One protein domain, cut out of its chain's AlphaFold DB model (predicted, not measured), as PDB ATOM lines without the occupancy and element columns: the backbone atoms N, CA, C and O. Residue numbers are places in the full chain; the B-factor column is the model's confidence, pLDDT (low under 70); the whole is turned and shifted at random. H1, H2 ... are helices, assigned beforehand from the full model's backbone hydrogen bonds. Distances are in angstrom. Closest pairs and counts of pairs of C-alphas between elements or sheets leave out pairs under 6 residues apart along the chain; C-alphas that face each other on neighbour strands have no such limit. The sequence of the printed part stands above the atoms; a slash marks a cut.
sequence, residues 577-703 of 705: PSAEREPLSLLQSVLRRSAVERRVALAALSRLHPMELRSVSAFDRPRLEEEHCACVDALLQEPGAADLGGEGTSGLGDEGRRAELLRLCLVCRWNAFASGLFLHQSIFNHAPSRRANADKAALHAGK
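AT A GLANCE: This is residues 577 to 703 of the 705 residues of an uncharacterized protein of Emiliania huxleyi (UniProt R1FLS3). One long helix, H6, runs through the middle, with H1 and H4 side by side over one side of it; H2 folds back from H1 as a hairpin, and short H5 packs on both. H3 is near H6, and H7 crosses near the last turn of H6, with residues 698 to 703 sticking out. The 127 printed residues have seven named helices, H1 to H7 in order, and no named strand: all helix, compact, with a radius of gyration of the C-alphas of 14.3 A and spans of 38 by 30 by 30 A.

IN THESE COORDINATES: H1, residues 583 to 591, begins at C-alpha (-32.920, 36.439, -32.840) and is 12.0 A long. H2 is residues 595 to 605, 15.2 A; H3 620 to 627; H4 629 to 636; H5 639 to 643. H6, residues 654 to 671, is 25.4 A long; H7, residues 690 to 701, 17.7 A, ends at C-alpha (-17.611, 27.726, -32.604).

HOW THE PARTS SIT: H1 is the hub, touching H2, H4, H5 and H6. The closest C-alphas of H1 and H4, Leu 584 and Cys 631, are 5.6 A apart, at a shallow tilt of 12 degrees, the same way. H4 touches H6 with closest C-alphas Val 632 and Leu 661, 5.9 A apart. H6 and H7 only just touch, with 3 pairs of C-alphas within 8 A, the closest Trp 670 and Asn 693, 6.7 A apart. H3 and H7 are apart. Every O i to N i+4 pair is within hydrogen-bond range in H1, H2, H3, H4 and H6; H7 has 7 of 8, and H5 0 of 1, with 1 of 2 O i to N i+3 pairs.

THE WHOLE: The farthest C-alphas, Gly 648 and Lys 703, are 42.5 A apart. The printed part has no cut. The links H2 to H3 and H6 to H7 are long. The pLDDT is under 70 at 38 residues, among them 680 to 703.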
ATOM      1  N   PRO A 577     -34.251  40.807 -42.428       49.19
ATOM      2  CA  PRO A 577     -33.477  41.933 -42.934       49.19
ATOM      3  C   PRO A 577     -32.039  41.457 -43.171       49.19
ATOM      4  O   PRO A 577     -31.439  40.815 -42.316       49.19
ATOM      5  N   SER A 578     -31.485  41.741 -44.345       48.62
ATOM      6  CA  SER A 578     -30.265  41.136 -44.900       48.62
ATOM      7  C   SER A 578     -28.950  41.378 -44.138       48.62
ATOM      8  O   SER A 578     -27.904  41.010 -44.663       48.62
ATOM      9  N   ALA A 579     -28.961  41.981 -42.945       39.97
ATOM     10  CA  ALA A 579     -27.734  42.397 -42.272       39.97
ATOM     11  C   ALA A 579     -27.269  41.463 -41.143       39.97
ATOM     12  O   ALA A 579     -26.100  41.103 -41.149       39.97
ATOM     13  N   GLU A 580     -28.106  41.003 -40.204       52.41
ATOM     14  CA  GLU A 580     -27.567  40.304 -39.018       52.41
ATOM     15  C   GLU A 580     -28.466  39.161 -38.538       52.41
ATOM     16  O   GLU A 580     -29.693  39.259 -38.534       52.41
ATOM     17  N   ARG A 581     -27.856  38.025 -38.166       63.72
ATOM     18  CA  ARG A 581     -28.533  36.806 -37.681       63.72
ATOM     19  C   ARG A 581     -29.080  36.976 -36.251       63.72
ATOM     20  O   ARG A 581     -28.950  36.065 -35.437       63.72
ATOM     21  N   GLU A 582     -29.670  38.119 -35.928       77.12
ATOM     22  CA  GLU A 582     -30.093  38.435 -34.566       77.12
ATOM     23  C   GLU A 582     -31.488  37.876 -34.246       77.12
ATOM     24  O   GLU A 582     -32.478  38.288 -34.856       77.12
ATOM     25  N   PRO A 583     -31.620  36.965 -33.260       84.19
ATOM     26  CA  PRO A 583     -32.920  36.439 -32.840       84.19
ATOM     27  C   PRO A 583     -33.873  37.508 -32.293       84.19
ATOM     28  O   PRO A 583     -35.088  37.311 -32.331       84.19
ATOM     29  N   LEU A 584     -33.329  38.621 -31.784       88.56
ATOM     30  CA  LEU A 584     -34.071  39.661 -31.078       88.56
ATOM     31  C   LEU A 584     -35.167  40.272 -31.952       88.56
ATOM     32  O   LEU A 584     -36.344  40.167 -31.617       88.56
ATOM     33  N   SER A 585     -34.803  40.843 -33.102       84.06
ATOM     34  CA  SER A 585     -35.749  41.530 -33.995       84.06
ATOM     35  C   SER A 585     -36.871  40.604 -34.479       84.06
ATOM     36  O   SER A 585     -38.049  40.978 -34.500       84.06
ATOM     37  N   LEU A 586     -36.530  39.351 -34.798       84.81
ATOM     38  CA  LEU A 586     -37.501  38.352 -35.218       84.81
ATOM     39  C   LEU A 586     -38.464  38.006 -34.087       84.81
ATOM     40  O   LEU A 586     -39.680  38.020 -34.295       84.81
ATOM     41  N   LEU A 587     -37.953  37.692 -32.898       90.44
ATOM     42  CA  LEU A 587     -38.800  37.308 -31.776       90.44
ATOM     43  C   LEU A 587     -39.639  38.485 -31.279       90.44
ATOM     44  O   LEU A 587     -40.816  38.278 -31.000       90.44
ATOM     45  N   GLN A 588     -39.128  39.718 -31.304       91.62
ATOM     46  CA  GLN A 588     -39.933  40.923 -31.085       91.62
ATOM     47  C   GLN A 588     -41.087  41.007 -32.090       91.62
ATOM     48  O   GLN A 588     -42.231  41.226 -31.696       91.62
ATOM     49  N   SER A 589     -40.837  40.744 -33.379       87.69
ATOM     50  CA  SER A 589     -41.903  40.737 -34.393       87.69
ATOM     51  C   SER A 589     -42.983  39.685 -34.119       87.69
ATOM     52  O   SER A 589     -44.153  39.924 -34.406       87.69
ATOM     53  N   VAL A 590     -42.614  38.530 -33.548       89.44
ATOM     54  CA  VAL A 590     -43.546  37.461 -33.156       89.44
ATOM     55  C   VAL A 590     -44.314  37.844 -31.890       89.44
ATOM     56  O   VAL A 590     -45.533  37.670 -31.833       89.44
ATOM     57  N   LEU A 591     -43.621  38.393 -30.890       92.62
ATOM     58  CA  LEU A 591     -44.202  38.787 -29.609       92.62
ATOM     59  C   LEU A 591     -45.123  40.004 -29.735       92.62
ATOM     60  O   LEU A 591     -46.095  40.085 -28.993       92.62
ATOM     61  N   ARG A 592     -44.899  40.902 -30.698       92.88
ATOM     62  CA  ARG A 592     -45.766  42.066 -30.957       92.88
ATOM     63  C   ARG A 592     -47.017  41.748 -31.785       92.88
ATOM     64  O   ARG A 592     -47.873  42.618 -31.927       92.88
ATOM     65  N   ARG A 593     -47.161  40.529 -32.328       88.94
ATOM     66  CA  ARG A 593     -48.378  40.139 -33.068       88.94
ATOM     67  C   ARG A 593     -49.600  40.079 -32.152       88.94
ATOM     68  O   ARG A 593     -49.480  39.999 -30.928       88.94
ATOM     69  N   SER A 594     -50.789  40.048 -32.754       91.81
ATOM     70  CA  SER A 594     -52.030  39.817 -32.008       91.81
ATOM     71  C   SER A 594     -51.957  38.507 -31.209       91.81
ATOM     72  O   SER A 594     -51.299  37.552 -31.621       91.81
ATOM     73  N   ALA A 595     -52.667  38.409 -30.081       86.81
ATOM     74  CA  ALA A 595     -52.607  37.227 -29.208       86.81
ATOM     75  C   ALA A 595     -52.948  35.903 -29.929       86.81
ATOM     76  O   ALA A 595     -52.477  34.830 -29.552       86.81
ATOM     77  N   VAL A 596     -53.780  35.951 -30.975       82.75
ATOM     78  CA  VAL A 596     -54.106  34.775 -31.796       82.75
ATOM     79  C   VAL A 596     -52.928  34.392 -32.692       82.75
ATOM     80  O   VAL A 596     -52.507  33.236 -32.680       82.75
ATOM     81  N   GLU A 597     -52.365  35.346 -33.433       82.75
ATOM     82  CA  GLU A 597     -51.228  35.112 -34.333       82.75
ATOM     83  C   GLU A 597     -49.955  34.738 -33.576       82.75
ATOM     84  O   GLU A 597     -49.223  33.850 -34.008       82.75
ATOM     85  N   ARG A 598     -49.718  35.370 -32.422       90.69
ATOM     86  CA  ARG A 598     -48.613  35.061 -31.510       90.69
ATOM     87  C   ARG A 598     -48.690  33.613 -31.031       90.69
ATOM     88  O   ARG A 598     -47.728  32.871 -31.204       90.69
ATOM     89  N   ARG A 599     -49.841  33.162 -30.514       85.38
ATOM     90  CA  ARG A 599     -50.036  31.757 -30.090       85.38
ATOM     91  C   ARG A 599     -49.789  30.774 -31.225       85.38
ATOM     92  O   ARG A 599     -49.134  29.752 -31.043       85.38
ATOM     93  N   VAL A 600     -50.300  31.105 -32.402       79.44
ATOM     94  CA  VAL A 600     -50.112  30.339 -33.630       79.44
ATOM     95  C   VAL A 600     -48.628  30.215 -34.002       79.44
ATOM     96  O   VAL A 600     -48.154  29.112 -34.271       79.44
ATOM     97  N   ALA A 601     -47.893  31.327 -33.976       85.00
ATOM     98  CA  ALA A 601     -46.466  31.377 -34.268       85.00
ATOM     99  C   ALA A 601     -45.661  30.534 -33.272       85.00
ATOM    100  O   ALA A 601     -44.900  29.652 -33.666       85.00
ATOM    101  N   LEU A 602     -45.887  30.750 -31.975       88.94
ATOM    102  CA  LEU A 602     -45.196  30.043 -30.898       88.94
ATOM    103  C   LEU A 602     -45.460  28.530 -30.944       88.94
ATOM    104  O   LEU A 602     -44.535  27.738 -30.768       88.94
ATOM    105  N   ALA A 603     -46.690  28.111 -31.264       84.88
ATOM    106  CA  ALA A 603     -47.040  26.700 -31.434       84.88
ATOM    107  C   ALA A 603     -46.339  26.031 -32.631       84.88
ATOM    108  O   ALA A 603     -46.154  24.813 -32.634       84.88
ATOM    109  N   ALA A 604     -45.968  26.799 -33.657       81.69
ATOM    110  CA  ALA A 604     -45.162  26.296 -34.762       81.69
ATOM    111  C   ALA A 604     -43.672  26.230 -34.379       81.69
ATOM    112  O   ALA A 604     -43.029  25.204 -34.600       81.69
ATOM    113  N   LEU A 605     -43.147  27.273 -33.723       86.69
ATOM    114  CA  LEU A 605     -41.756  27.340 -33.253       86.69
ATOM    115  C   LEU A 605     -41.420  26.291 -32.182       86.69
ATOM    116  O   LEU A 605     -40.281  25.837 -32.099       86.69
ATOM    117  N   SER A 606     -42.393  25.854 -31.377       87.75
ATOM    118  CA  SER A 606     -42.200  24.783 -30.383       87.75
ATOM    119  C   SER A 606     -41.888  23.413 -30.999       87.75
ATOM    120  O   SER A 606     -41.392  22.517 -30.319       87.75
ATOM    121  N   ARG A 607     -42.139  23.241 -32.303       84.62
ATOM    122  CA  ARG A 607     -41.832  22.012 -33.052       84.62
ATOM    123  C   ARG A 607     -40.437  22.015 -33.676       84.62
ATOM    124  O   ARG A 607     -40.041  20.999 -34.255       84.62
ATOM    125  N   LEU A 608     -39.726  23.139 -33.610       83.81
ATOM    126  CA  LEU A 608     -38.371  23.297 -34.131       83.81
ATOM    127  C   LEU A 608     -37.337  22.992 -33.040       83.81
ATOM    128  O   LEU A 608     -37.641  23.017 -31.850       83.81
ATOM    129  N   HIS A 609     -36.114  22.648 -33.444       83.19
ATOM    130  CA  HIS A 609     -35.051  22.292 -32.505       83.19
ATOM    131  C   HIS A 609     -34.394  23.554 -31.907       83.19
ATOM    132  O   HIS A 609     -34.016  24.422 -32.683       83.19
ATOM    133  N   PRO A 610     -34.198  23.665 -30.582       91.44
ATOM    134  CA  PRO A 610     -34.555  22.686 -29.567       91.44
ATOM    135  C   PRO A 610     -36.044  22.771 -29.199       91.44
ATOM    136  O   PRO A 610     -36.576  23.841 -28.904       91.44
ATOM    137  N   MET A 611     -36.717  21.614 -29.168       87.56
ATOM    138  CA  MET A 611     -38.120  21.539 -28.727       87.56
ATOM    139  C   MET A 611     -38.253  21.839 -27.232       87.56
ATOM    140  O   MET A 611     -39.272  22.340 -26.780       87.56
ATOM    141  N   GLU A 612     -37.204  21.533 -26.469       91.44
ATOM    142  CA  GLU A 612     -37.119  21.761 -25.031       91.44
ATOM    143  C   GLU A 612     -35.692  22.195 -24.695       91.44
ATOM    144  O   GLU A 612     -34.737  21.603 -25.205       91.44
ATOM    145  N   LEU A 613     -35.518  23.178 -23.809       91.62
ATOM    146  CA  LEU A 613     -34.186  23.687 -23.459       91.62
ATOM    147  C   LEU A 613     -33.285  22.602 -22.838       91.62
ATOM    148  O   LEU A 613     -32.095  22.555 -23.122       91.62
ATOM    149  N   ARG A 614     -33.859  21.640 -22.099       91.12
ATOM    150  CA  ARG A 614     -33.138  20.469 -21.549       91.12
ATOM    151  C   ARG A 614     -32.530  19.532 -22.602       91.12
ATOM    152  O   ARG A 614     -31.814  18.606 -22.245       91.12
ATOM    153  N   SER A 615     -32.877  19.709 -23.880       88.25
ATOM    154  CA  SER A 615     -32.268  18.956 -24.983       88.25
ATOM    155  C   SER A 615     -30.951  19.562 -25.475       88.25
ATOM    156  O   SER A 615     -30.233  18.899 -26.222       88.25
ATOM    157  N   VAL A 616     -30.636  20.790 -25.052       89.69
ATOM    158  CA  VAL A 616     -29.315  21.407 -25.204       89.69
ATOM    159  C   VAL A 616     -28.369  20.746 -24.203       89.69
ATOM    160  O   VAL A 616     -28.783  20.407 -23.093       89.69
ATOM    161  N   SER A 617     -27.117  20.508 -24.600       90.62
ATOM    162  CA  SER A 617     -26.148  19.852 -23.723       90.62
ATOM    163  C   SER A 617     -25.959  20.671 -22.435       90.62
ATOM    164  O   SER A 617     -25.967  21.902 -22.461       90.62
ATOM    165  N   ALA A 618     -25.782  19.992 -21.298       88.25
ATOM    166  CA  ALA A 618     -25.517  20.668 -20.025       88.25
ATOM    167  C   ALA A 618     -24.214  21.488 -20.060       88.25
ATOM    168  O   ALA A 618     -24.067  22.428 -19.289       88.25
ATOM    169  N   PHE A 619     -23.300  21.138 -20.971       91.62
ATOM    170  CA  PHE A 619     -22.038  21.833 -21.196       91.62
ATOM    171  C   PHE A 619     -22.219  23.143 -21.981       91.62
ATOM    172  O   PHE A 619     -21.668  24.166 -21.599       91.62
ATOM    173  N   ASP A 620     -23.023  23.141 -23.048       88.56
ATOM    174  CA  ASP A 620     -23.234  24.328 -23.890       88.56
ATOM    175  C   ASP A 620     -24.211  25.330 -23.277       88.56
ATOM    176  O   ASP A 620     -24.190  26.511 -23.622       88.56
ATOM    177  N   ARG A 621     -25.103  24.860 -22.401       92.81
ATOM    178  CA  ARG A 621     -26.213  25.663 -21.892       92.81
ATOM    179  C   ARG A 621     -25.765  26.947 -21.171       92.81
ATOM    180  O   ARG A 621     -26.294  27.983 -21.561       92.81
ATOM    181  N   PRO A 622     -24.808  26.939 -20.221       93.94
ATOM    182  CA  PRO A 622     -24.373  28.166 -19.548       93.94
ATOM    183  C   PRO A 622     -23.783  29.195 -20.520       93.94
ATOM    184  O   PRO A 622     -24.120  30.372 -20.458       93.94
ATOM    185  N   ARG A 623     -22.974  28.737 -21.487       95.00
ATOM    186  CA  ARG A 623     -22.390  29.603 -22.523       95.00
ATOM    187  C   ARG A 623     -23.464  30.244 -23.403       95.00
ATOM    188  O   ARG A 623     -23.380  31.422 -23.713       95.00
ATOM    189  N   LEU A 624     -24.474  29.474 -23.815       92.94
ATOM    190  CA  LEU A 624     -25.584  29.986 -24.628       92.94
ATOM    191  C   LEU A 624     -26.526  30.898 -23.827       92.94
ATOM    192  O   LEU A 624     -27.106  31.817 -24.401       92.94
ATOM    193  N   GLU A 625     -26.694  30.639 -22.525       94.94
ATOM    194  CA  GLU A 625     -27.400  31.519 -21.585       94.94
ATOM    195  C   GLU A 625     -26.700  32.879 -21.495       94.94
ATOM    196  O   GLU A 625     -27.363  33.903 -21.633       94.94
ATOM    197  N   GLU A 626     -25.376  32.883 -21.344       94.81
ATOM    198  CA  GLU A 626     -24.550  34.092 -21.331       94.81
ATOM    199  C   GLU A 626     -24.588  34.826 -22.679       94.81
ATOM    200  O   GLU A 626     -24.889  36.014 -22.725       94.81
ATOM    201  N   GLU A 627     -24.384  34.115 -23.792       93.50
ATOM    202  CA  GLU A 627     -24.362  34.697 -25.143       93.50
ATOM    203  C   GLU A 627     -25.692  35.371 -25.528       93.50
ATOM    204  O   GLU A 627     -25.717  36.342 -26.285       93.50
ATOM    205  N   HIS A 628     -26.817  34.862 -25.021       94.56
ATOM    206  CA  HIS A 628     -28.149  35.366 -25.346       94.56
ATOM    207  C   HIS A 628     -28.831  36.120 -24.197       94.56
ATOM    208  O   HIS A 628     -30.005  36.472 -24.346       94.56
ATOM    209  N   CYS A 629     -28.135  36.411 -23.091       95.75
ATOM    210  CA  CYS A 629     -28.735  37.032 -21.904       95.75
ATOM    211  C   CYS A 629     -29.385  38.388 -22.226       95.75
ATOM    212  O   CYS A 629     -30.575  38.564 -21.971       95.75
ATOM    213  N   ALA A 630     -28.670  39.276 -22.924       94.44
ATOM    214  CA  ALA A 630     -29.165  40.597 -23.311       94.44
ATOM    215  C   ALA A 630     -30.379  40.519 -24.253       94.44
ATOM    216  O   ALA A 630     -31.330  41.291 -24.132       94.44
ATOM    217  N   CYS A 631     -30.385  39.545 -25.171       94.81
ATOM    218  CA  CYS A 631     -31.516  39.295 -26.066       94.81
ATOM    219  C   CYS A 631     -32.748  38.825 -25.278       94.81
ATOM    220  O   CYS A 631     -33.851  39.328 -25.486       94.81
ATOM    221  N   VAL A 632     -32.565  37.886 -24.343       96.69
ATOM    222  CA  VAL A 632     -33.643  37.399 -23.471       96.69
ATOM    223  C   VAL A 632     -34.179  38.525 -22.588       96.69
ATOM    224  O   VAL A 632     -35.394  38.671 -22.485       96.69
ATOM    225  N   ASP A 633     -33.306  39.350 -22.011       96.38
ATOM    226  CA  ASP A 633     -33.692  40.501 -21.191       96.38
ATOM    227  C   ASP A 633     -34.523  41.517 -21.973       96.38
ATOM    228  O   ASP A 633     -35.569  41.953 -21.493       96.38
ATOM    229  N   ALA A 634     -34.117  41.835 -23.203       95.69
ATOM    230  CA  ALA A 634     -34.880  42.714 -24.080       95.69
ATOM    231  C   ALA A 634     -36.245  42.108 -24.455       95.69
ATOM    232  O   ALA A 634     -37.259  42.805 -24.440       95.69
ATOM    233  N   LEU A 635     -36.303  40.801 -24.740       96.00
ATOM    234  CA  LEU A 635     -37.553  40.113 -25.079       96.00
ATOM    235  C   LEU A 635     -38.515  39.997 -23.893       96.00
ATOM    236  O   LEU A 635     -39.723  39.991 -24.110       96.00
ATOM    237  N   LEU A 636     -38.023  39.934 -22.653       96.56
ATOM    238  CA  LEU A 636     -38.878  39.939 -21.459       96.56
ATOM    239  C   LEU A 636     -39.678  41.233 -21.308       96.56
ATOM    240  O   LEU A 636     -40.760  41.199 -20.722       96.56
ATOM    241  N   GLN A 637     -39.164  42.348 -21.835       96.56
ATOM    242  CA  GLN A 637     -39.853  43.640 -21.814       96.56
ATOM    243  C   GLN A 637     -40.945  43.748 -22.890       96.56
ATOM    244  O   GLN A 637     -41.740  44.687 -22.873       96.56
ATOM    245  N   GLU A 638     -41.026  42.799 -23.831       96.88
ATOM    246  CA  GLU A 638     -42.072  42.812 -24.851       96.88
ATOM    247  C   GLU A 638     -43.437  42.441 -24.241       96.88
ATOM    248  O   GLU A 638     -43.548  41.417 -23.560       96.88
ATOM    249  N   PRO A 639     -44.528  43.173 -24.555       93.56
ATOM    250  CA  PRO A 639     -45.855  42.907 -23.986       93.56
ATOM    251  C   PRO A 639     -46.348  41.468 -24.197       93.56
ATOM    252  O   PRO A 639     -47.068  40.912 -23.372       93.56
ATOM    253  N   GLY A 640     -45.948  40.840 -25.307       91.88
ATOM    254  CA  GLY A 640     -46.309  39.461 -25.628       91.88
ATOM    255  C   GLY A 640     -45.561  38.392 -24.834       91.88
ATOM    256  O   GLY A 640     -45.953  37.230 -24.908       91.88
ATOM    257  N   ALA A 641     -44.506  38.741 -24.091       93.56
ATOM    258  CA  ALA A 641     -43.724  37.779 -23.316       93.56
ATOM    259  C   ALA A 641     -44.505  37.213 -22.117       93.56
ATOM    260  O   ALA A 641     -44.220  36.108 -21.658       93.56
ATOM    261  N   ALA A 642     -45.519  37.934 -21.629       89.50
ATOM    262  CA  ALA A 642     -46.431  37.447 -20.594       89.50
ATOM    263  C   ALA A 642     -47.293  36.254 -21.060       89.50
ATOM    264  O   ALA A 642     -47.703  35.440 -20.238       89.50
ATOM    265  N   ASP A 643     -47.503  36.110 -22.373       86.12
ATOM    266  CA  ASP A 643     -48.278  35.017 -22.978       86.12
ATOM    267  C   ASP A 643     -47.431  33.766 -23.272       86.12
ATOM    268  O   ASP A 643     -47.904  32.819 -23.910       86.12
ATOM    269  N   LEU A 644     -46.157  33.760 -22.875       85.44
ATOM    270  CA  LEU A 644     -45.297  32.595 -23.036       85.44
ATOM    271  C   LEU A 644     -45.750  31.503 -22.066       85.44
ATOM    272  O   LEU A 644     -45.670  31.642 -20.849       85.44
ATOM    273  N   GLY A 645     -46.255  30.418 -22.645       69.44
ATOM    274  CA  GLY A 645     -46.910  29.334 -21.931       69.44
ATOM    275  C   GLY A 645     -48.221  28.977 -22.626       69.44
ATOM    276  O   GLY A 645     -49.122  29.800 -22.732       69.44
ATOM    277  N   GLY A 646     -48.323  27.763 -23.171       68.94
ATOM    278  CA  GLY A 646     -49.516  27.325 -23.902       68.94
ATOM    279  C   GLY A 646     -50.801  27.367 -23.061       68.94
ATOM    280  O   GLY A 646     -50.778  27.598 -21.852       68.94
ATOM    281  N   GLU A 647     -51.946  27.099 -23.699       51.72
ATOM    282  CA  GLU A 647     -53.231  26.956 -22.999       51.72
ATOM    283  C   GLU A 647     -53.106  25.894 -21.889       51.72
ATOM    284  O   GLU A 647     -53.062  24.696 -22.166       51.72
ATOM    285  N   GLY A 648     -52.995  26.343 -20.635       57.06
ATOM    286  CA  GLY A 648     -52.810  25.486 -19.461       57.06
ATOM    287  C   GLY A 648     -51.631  25.850 -18.553       57.06
ATOM    288  O   GLY A 648     -51.583  25.350 -17.434       57.06
ATOM    289  N   THR A 649     -50.718  26.730 -18.974       53.50
ATOM    290  CA  THR A 649     -49.630  27.244 -18.120       53.50
ATOM    291  C   THR A 649     -49.833  28.727 -17.837       53.50
ATOM    292  O   THR A 649     -49.026  29.569 -18.223       53.50
ATOM    293  N   SER A 650     -50.941  29.070 -17.186       48.16
ATOM    294  CA  SER A 650     -51.067  30.374 -16.539       48.16
ATOM    295  C   SER A 650     -50.035  30.440 -15.409       48.16
ATOM    296  O   SER A 650     -50.250  29.845 -14.354       48.16
ATOM    297  N   GLY A 651     -48.906  31.108 -15.662       59.62
ATOM    298  CA  GLY A 651     -47.886  31.400 -14.654       59.62
ATOM    299  C   GLY A 651     -46.566  30.652 -14.824       59.62
ATOM    300  O   GLY A 651     -46.099  30.019 -13.879       59.62
ATOM    301  N   LEU A 652     -45.914  30.747 -15.990       79.06
ATOM    302  CA  LEU A 652     -44.456  30.621 -15.959       79.06
ATOM    303  C   LEU A 652     -43.926  31.801 -15.135       79.06
ATOM    304  O   LEU A 652     -44.140  32.956 -15.501       79.06
ATOM    305  N   GLY A 653     -43.258  31.511 -14.017       90.69
ATOM    306  CA  GLY A 653     -42.480  32.523 -13.305       90.69
ATOM    307  C   GLY A 653     -41.400  33.120 -14.214       90.69
ATOM    308  O   GLY A 653     -41.138  32.607 -15.307       90.69
ATOM    309  N   ASP A 654     -40.751  34.192 -13.770       92.69
ATOM    310  CA  ASP A 654     -39.731  34.907 -14.554       92.69
ATOM    311  C   ASP A 654     -38.635  33.979 -15.086       92.69
ATOM    312  O   ASP A 654     -38.231  34.087 -16.242       92.69
ATOM    313  N   GLU A 655     -38.229  32.995 -14.284       93.94
ATOM    314  CA  GLU A 655     -37.266  31.967 -14.675       93.94
ATOM    315  C   GLU A 655     -37.785  31.069 -15.814       93.94
ATOM    316  O   GLU A 655     -37.073  30.795 -16.782       93.94
ATOM    317  N   GLY A 656     -39.056  30.659 -15.757       93.56
ATOM    318  CA  GLY A 656     -39.691  29.865 -16.811       93.56
ATOM    319  C   GLY A 656     -39.827  30.640 -18.123       93.56
ATOM    320  O   GLY A 656     -39.592  30.083 -19.198       93.56
ATOM    321  N   ARG A 657     -40.143  31.940 -18.041       95.00
ATOM    322  CA  ARG A 657     -40.203  32.835 -19.209       95.00
ATOM    323  C   ARG A 657     -38.822  33.049 -19.822       95.00
ATOM    324  O   ARG A 657     -38.685  32.936 -21.039       95.00
ATOM    325  N   ARG A 658     -37.794  33.267 -18.995       96.06
ATOM    326  CA  ARG A 658     -36.384  33.336 -19.424       96.06
ATOM    327  C   ARG A 658     -35.959  32.074 -20.169       96.06
ATOM    328  O   ARG A 658     -35.418  32.170 -21.268       96.06
ATOM    329  N   ALA A 659     -36.256  30.899 -19.614       95.31
ATOM    330  CA  ALA A 659     -35.902  29.622 -20.228       95.31
ATOM    331  C   ALA A 659     -36.593  29.405 -21.588       95.31
ATOM    332  O   ALA A 659     -35.960  28.931 -22.535       95.31
ATOM    333  N   GLU A 660     -37.873  29.763 -21.713       95.19
ATOM    334  CA  GLU A 660     -38.598  29.634 -22.981       95.19
ATOM    335  C   GLU A 660     -38.119  30.647 -24.031       95.19
ATOM    336  O   GLU A 660     -37.947  30.284 -25.196       95.19
ATOM    337  N   LEU A 661     -37.830  31.890 -23.636       96.38
ATOM    338  CA  LEU A 661     -37.239  32.891 -24.528       96.38
ATOM    339  C   LEU A 661     -35.863  32.460 -25.027       96.38
ATOM    340  O   LEU A 661     -35.602  32.536 -26.225       96.38
ATOM    341  N   LEU A 662     -35.016  31.925 -24.147       96.25
ATOM    342  CA  LEU A 662     -33.734  31.369 -24.554       96.25
ATOM    343  C   LEU A 662     -33.913  30.227 -25.558       96.25
ATOM    344  O   LEU A 662     -33.250  30.200 -26.596       96.25
ATOM    345  N   ARG A 663     -34.844  29.299 -25.297       95.19
ATOM    346  CA  ARG A 663     -35.165  28.216 -26.238       95.19
ATOM    347  C   ARG A 663     -35.562  28.777 -27.606       95.19
ATOM    348  O   ARG A 663     -35.096  28.271 -28.625       95.19
ATOM    349  N   LEU A 664     -36.395  29.815 -27.641       93.88
ATOM    350  CA  LEU A 664     -36.819  30.476 -28.876       93.88
ATOM    351  C   LEU A 664     -35.658  31.181 -29.594       93.88
ATOM    352  O   LEU A 664     -35.576  31.084 -30.820       93.88
ATOM    353  N   CYS A 665     -34.733  31.818 -28.868       93.88
ATOM    354  CA  CYS A 665     -33.511  32.385 -29.445       93.88
ATOM    355  C   CYS A 665     -32.692  31.307 -30.166       93.88
ATOM    356  O   CYS A 665     -32.297  31.492 -31.320       93.88
ATOM    357  N   LEU A 666     -32.523  30.142 -29.530       92.50
ATOM    358  CA  LEU A 666     -31.824  28.998 -30.121       92.50
ATOM    359  C   LEU A 666     -32.581  28.406 -31.315       92.50
ATOM    360  O   LEU A 666     -31.959  28.073 -32.322       92.50
ATOM    361  N   VAL A 667     -33.917  28.334 -31.258       89.94
ATOM    362  CA  VAL A 667     -34.738  27.944 -32.416       89.94
ATOM    363  C   VAL A 667     -34.468  28.870 -33.599       89.94
ATOM    364  O   VAL A 667     -34.237  28.390 -34.707       89.94
ATOM    365  N   CYS A 668     -34.462  30.183 -33.386       88.56
ATOM    366  CA  CYS A 668     -34.204  31.131 -34.465       88.56
ATOM    367  C   CYS A 668     -32.781  30.967 -34.997       88.56
ATOM    368  O   CYS A 668     -32.592  30.828 -36.199       88.56
ATOM    369  N   ARG A 669     -31.785  30.872 -34.116       87.00
ATOM    370  CA  ARG A 669     -30.382  30.724 -34.513       87.00
ATOM    371  C   ARG A 669     -30.104  29.440 -35.297       87.00
ATOM    372  O   ARG A 669     -29.331  29.465 -36.251       87.00
ATOM    373  N   TRP A 670     -30.703  28.318 -34.902       85.81
ATOM    374  CA  TRP A 670     -30.416  27.009 -35.501       85.81
ATOM    375  C   TRP A 670     -31.324  26.648 -36.679       85.81
ATOM    376  O   TRP A 670     -30.971  25.758 -37.454       85.81
ATOM    377  N   ASN A 671     -32.471  27.322 -36.834       82.38
ATOM    378  CA  ASN A 671     -33.449  27.023 -37.886       82.38
ATOM    379  C   ASN A 671     -33.740  28.218 -38.817       82.38
ATOM    380  O   ASN A 671     -34.474  28.057 -39.783       82.38
ATOM    381  N   ALA A 672     -33.208  29.420 -38.593       79.19
ATOM    382  CA  ALA A 672     -33.350  30.493 -39.578       79.19
ATOM    383  C   ALA A 672     -32.445  30.265 -40.798       79.19
ATOM    384  O   ALA A 672     -31.331  29.745 -40.695       79.19
ATOM    385  N   PHE A 673     -32.921  30.699 -41.965       73.25
ATOM    386  CA  PHE A 673     -32.133  30.804 -43.189       73.25
ATOM    387  C   PHE A 673     -31.827  32.273 -43.481       73.25
ATOM    388  O   PHE A 673     -32.477  33.168 -42.949       73.25
ATOM    389  N   ALA A 674     -30.889  32.527 -44.399       68.25
ATOM    390  CA  ALA A 674     -30.553  33.886 -44.836       68.25
ATOM    391  C   ALA A 674     -31.766  34.677 -45.371       68.25
ATOM    392  O   ALA A 674     -31.771  35.899 -45.328       68.25
ATOM    393  N   SER A 675     -32.793  33.984 -45.871       66.25
ATOM    394  CA  SER A 675     -34.021  34.578 -46.407       66.25
ATOM    395  C   SER A 675     -35.144  34.751 -45.378       66.25
ATOM    396  O   SER A 675     -36.149  35.392 -45.683       66.25
ATOM    397  N   GLY A 676     -35.016  34.188 -44.175       74.38
ATOM    398  CA  GLY A 676     -36.056  34.254 -43.152       74.38
ATOM    399  C   GLY A 676     -36.206  32.974 -42.343       74.38
ATOM    400  O   GLY A 676     -35.495  31.983 -42.535       74.38
ATOM    401  N   LEU A 677     -37.183  32.993 -41.441       76.75
ATOM    402  CA  LEU A 677     -37.613  31.811 -40.702       76.75
ATOM    403  C   LEU A 677     -38.840  31.196 -41.371       76.75
ATOM    404  O   LEU A 677     -39.806  31.894 -41.676       76.75
ATOM    405  N   PHE A 678     -38.814  29.883 -41.566       78.38
ATOM    406  CA  PHE A 678     -39.896  29.122 -42.185       78.38
ATOM    407  C   PHE A 678     -40.495  28.175 -41.151       78.38
ATOM    408  O   PHE A 678     -39.783  27.670 -40.281       78.38
ATOM    409  N   LEU A 679     -41.805  27.943 -41.216       70.94
ATOM    410  CA  LEU A 679     -42.491  27.124 -40.213       70.94
ATOM    411  C   LEU A 679     -42.664  25.674 -40.668       70.94
ATOM    412  O   LEU A 679     -42.939  24.801 -39.839       70.94
ATOM    413  N   HIS A 680     -42.503  25.383 -41.963       68.06
ATOM    414  CA  HIS A 680     -42.728  24.042 -42.477       68.06
ATOM    415  C   HIS A 680     -41.505  23.128 -42.304       68.06
ATOM    416  O   HIS A 680     -40.433  23.346 -42.869       68.06
ATOM    417  N   GLN A 681     -41.693  22.022 -41.571       56.41
ATOM    418  CA  GLN A 681     -40.627  21.054 -41.263       56.41
ATOM    419  C   GLN A 681     -39.926  20.474 -42.505       56.41
ATOM    420  O   GLN A 681     -38.768  20.075 -42.424       56.41
ATOM    421  N   SER A 682     -40.605  20.438 -43.656       47.31
ATOM    422  CA  SER A 682     -40.043  19.900 -44.903       47.31
ATOM    423  C   SER A 682     -38.922  20.748 -45.512       47.31
ATOM    424  O   SER A 682     -38.238  20.256 -46.406       47.31
ATOM    425  N   ILE A 683     -38.729  21.997 -45.065       50.66
ATOM    426  CA  ILE A 683     -37.648  22.871 -45.550       50.66
ATOM    427  C   ILE A 683     -36.317  22.554 -44.850       50.66
ATOM    428  O   ILE A 683     -35.248  22.741 -45.427       50.66
ATOM    429  N   PHE A 684     -36.341  21.950 -43.661       54.38
ATOM    430  CA  PHE A 684     -35.138  21.595 -42.892       54.38
ATOM    431  C   PHE A 684     -34.474  20.289 -43.352       54.38
ATOM    432  O   PHE A 684     -33.883  19.570 -42.551       54.38
ATOM    433  N   ASN A 685     -34.551  19.971 -44.649       41.84
ATOM    434  CA  ASN A 685     -34.182  18.684 -45.254       41.84
ATOM    435  C   ASN A 685     -32.672  18.347 -45.258       41.84
ATOM    436  O   ASN A 685     -32.220  17.500 -46.029       41.84
ATOM    437  N   HIS A 686     -31.877  18.938 -44.366       38.66
ATOM    438  CA  HIS A 686     -30.507  18.506 -44.116       38.66
ATOM    439  C   HIS A 686     -30.463  17.557 -42.907       38.66
ATOM    440  O   HIS A 686     -30.251  17.963 -41.772       38.66
ATOM    441  N   ALA A 687     -30.621  16.269 -43.229       36.75
ATOM    442  CA  ALA A 687     -30.373  15.067 -42.426       36.75
ATOM    443  C   ALA A 687     -31.384  14.699 -41.305       36.75
ATOM    444  O   ALA A 687     -31.844  15.548 -40.548       36.75
ATOM    445  N   PRO A 688     -31.705  13.396 -41.122       34.91
ATOM    446  CA  PRO A 688     -32.724  12.926 -40.176       34.91
ATOM    447  C   PRO A 688     -32.234  12.840 -38.719       34.91
ATOM    448  O   PRO A 688     -32.885  12.201 -37.890       34.91
ATOM    449  N   SER A 689     -31.075  13.408 -38.379       41.97
ATOM    450  CA  SER A 689     -30.469  13.234 -37.061       41.97
ATOM    451  C   SER A 689     -30.321  14.568 -36.337       41.97
ATOM    452  O   SER A 689     -29.808  15.546 -36.871       41.97
ATOM    453  N   ARG A 690     -30.709  14.572 -35.056       49.50
ATOM    454  CA  ARG A 690     -30.461  15.652 -34.084       49.50
ATOM    455  C   ARG A 690     -28.989  16.113 -34.045       49.50
ATOM    456  O   ARG A 690     -28.724  17.197 -33.549       49.50
ATOM    457  N   ARG A 691     -28.055  15.305 -34.569       42.69
ATOM    458  CA  ARG A 691     -26.623  15.615 -34.670       42.69
ATOM    459  C   ARG A 691     -26.312  16.699 -35.701       42.69
ATOM    460  O   ARG A 691     -25.592  17.610 -35.352       42.69
ATOM    461  N   ALA A 692     -26.918  16.708 -36.889       49.31
ATOM    462  CA  ALA A 692     -26.511  17.650 -37.945       49.31
ATOM    463  C   ALA A 692     -26.747  19.138 -37.597       49.31
ATOM    464  O   ALA A 692     -25.982  20.007 -38.016       49.31
ATOM    465  N   ASN A 693     -27.782  19.446 -36.805       49.91
ATOM    466  CA  ASN A 693     -28.024  20.810 -36.319       49.91
ATOM    467  C   ASN A 693     -27.112  21.178 -35.135       49.91
ATOM    468  O   ASN A 693     -26.687  22.327 -35.044       49.91
ATOM    469  N   ALA A 694     -26.759  20.210 -34.283       48.03
ATOM    470  CA  ALA A 694     -25.737  20.393 -33.251       48.03
ATOM    471  C   ALA A 694     -24.334  20.573 -33.872       48.03
ATOM    472  O   ALA A 694     -23.571  21.429 -33.437       48.03
ATOM    473  N   ASP A 695     -24.034  19.860 -34.960       46.09
ATOM    474  CA  ASP A 695     -22.770  19.949 -35.695       46.09
ATOM    475  C   ASP A 695     -22.616  21.312 -36.396       46.09
ATOM    476  O   ASP A 695     -21.515  21.852 -36.456       46.09
ATOM    477  N   LYS A 696     -23.711  21.940 -36.861       48.94
ATOM    478  CA  LYS A 696     -23.685  23.340 -37.338       48.94
ATOM    479  C   LYS A 696     -23.329  24.331 -36.229       48.94
ATOM    480  O   LYS A 696     -22.633  25.308 -36.502       48.94
ATOM    481  N   ALA A 697     -23.803  24.099 -35.005       47.91
ATOM    482  CA  ALA A 697     -23.441  24.925 -33.856       47.91
ATOM    483  C   ALA A 697     -21.957  24.736 -33.483       47.91
ATOM    484  O   ALA A 697     -21.268  25.721 -33.229       47.91
ATOM    485  N   ALA A 698     -21.441  23.504 -33.556       47.03
ATOM    486  CA  ALA A 698     -20.025  23.201 -33.334       47.03
ATOM    487  C   ALA A 698     -19.103  23.791 -34.424       47.03
ATOM    488  O   ALA A 698     -18.071  24.381 -34.109       47.03
ATOM    489  N   LEU A 699     -19.499  23.725 -35.702       45.75
ATOM    490  CA  LEU A 699     -18.748  24.298 -36.832       45.75
ATOM    491  C   LEU A 699     -18.645  25.831 -36.793       45.75
ATOM    492  O   LEU A 699     -17.713  26.392 -37.364       45.75
ATOM    493  N   HIS A 700     -19.594  26.514 -36.148       46.78
ATOM    494  CA  HIS A 700     -19.526  27.961 -35.942       46.78
ATOM    495  C   HIS A 700     -18.649  28.355 -34.745       46.78
ATOM    496  O   HIS A 700     -18.089  29.446 -34.764       46.78
ATOM    497  N   ALA A 701     -18.489  27.479 -33.748       45.53
ATOM    498  CA  ALA A 701     -17.611  27.726 -32.604       45.53
ATOM    499  C   ALA A 701     -16.118  27.599 -32.967       45.53
ATOM    500  O   ALA A 701     -15.311  28.363 -32.461       45.53
ATOM    501  N   GLY A 702     -15.756  26.702 -33.891       39.34
ATOM    502  CA  GLY A 702     -14.364  26.504 -34.330       39.34
ATOM    503  C   GLY A 702     -13.846  27.484 -35.394       39.34
ATOM    504  O   GLY A 702     -12.811  27.221 -35.990       39.34
ATOM    505  N   LYS A 703     -14.577  28.566 -35.705       38.00
ATOM    506  CA  LYS A 703     -14.162  29.610 -36.671       38.00
ATOM    507  C   LYS A 703     -13.849  30.965 -36.017       38.00
ATOM    508  O   LYS A 703     -13.707  31.954 -36.730       38.00
TER     509      LYS A 703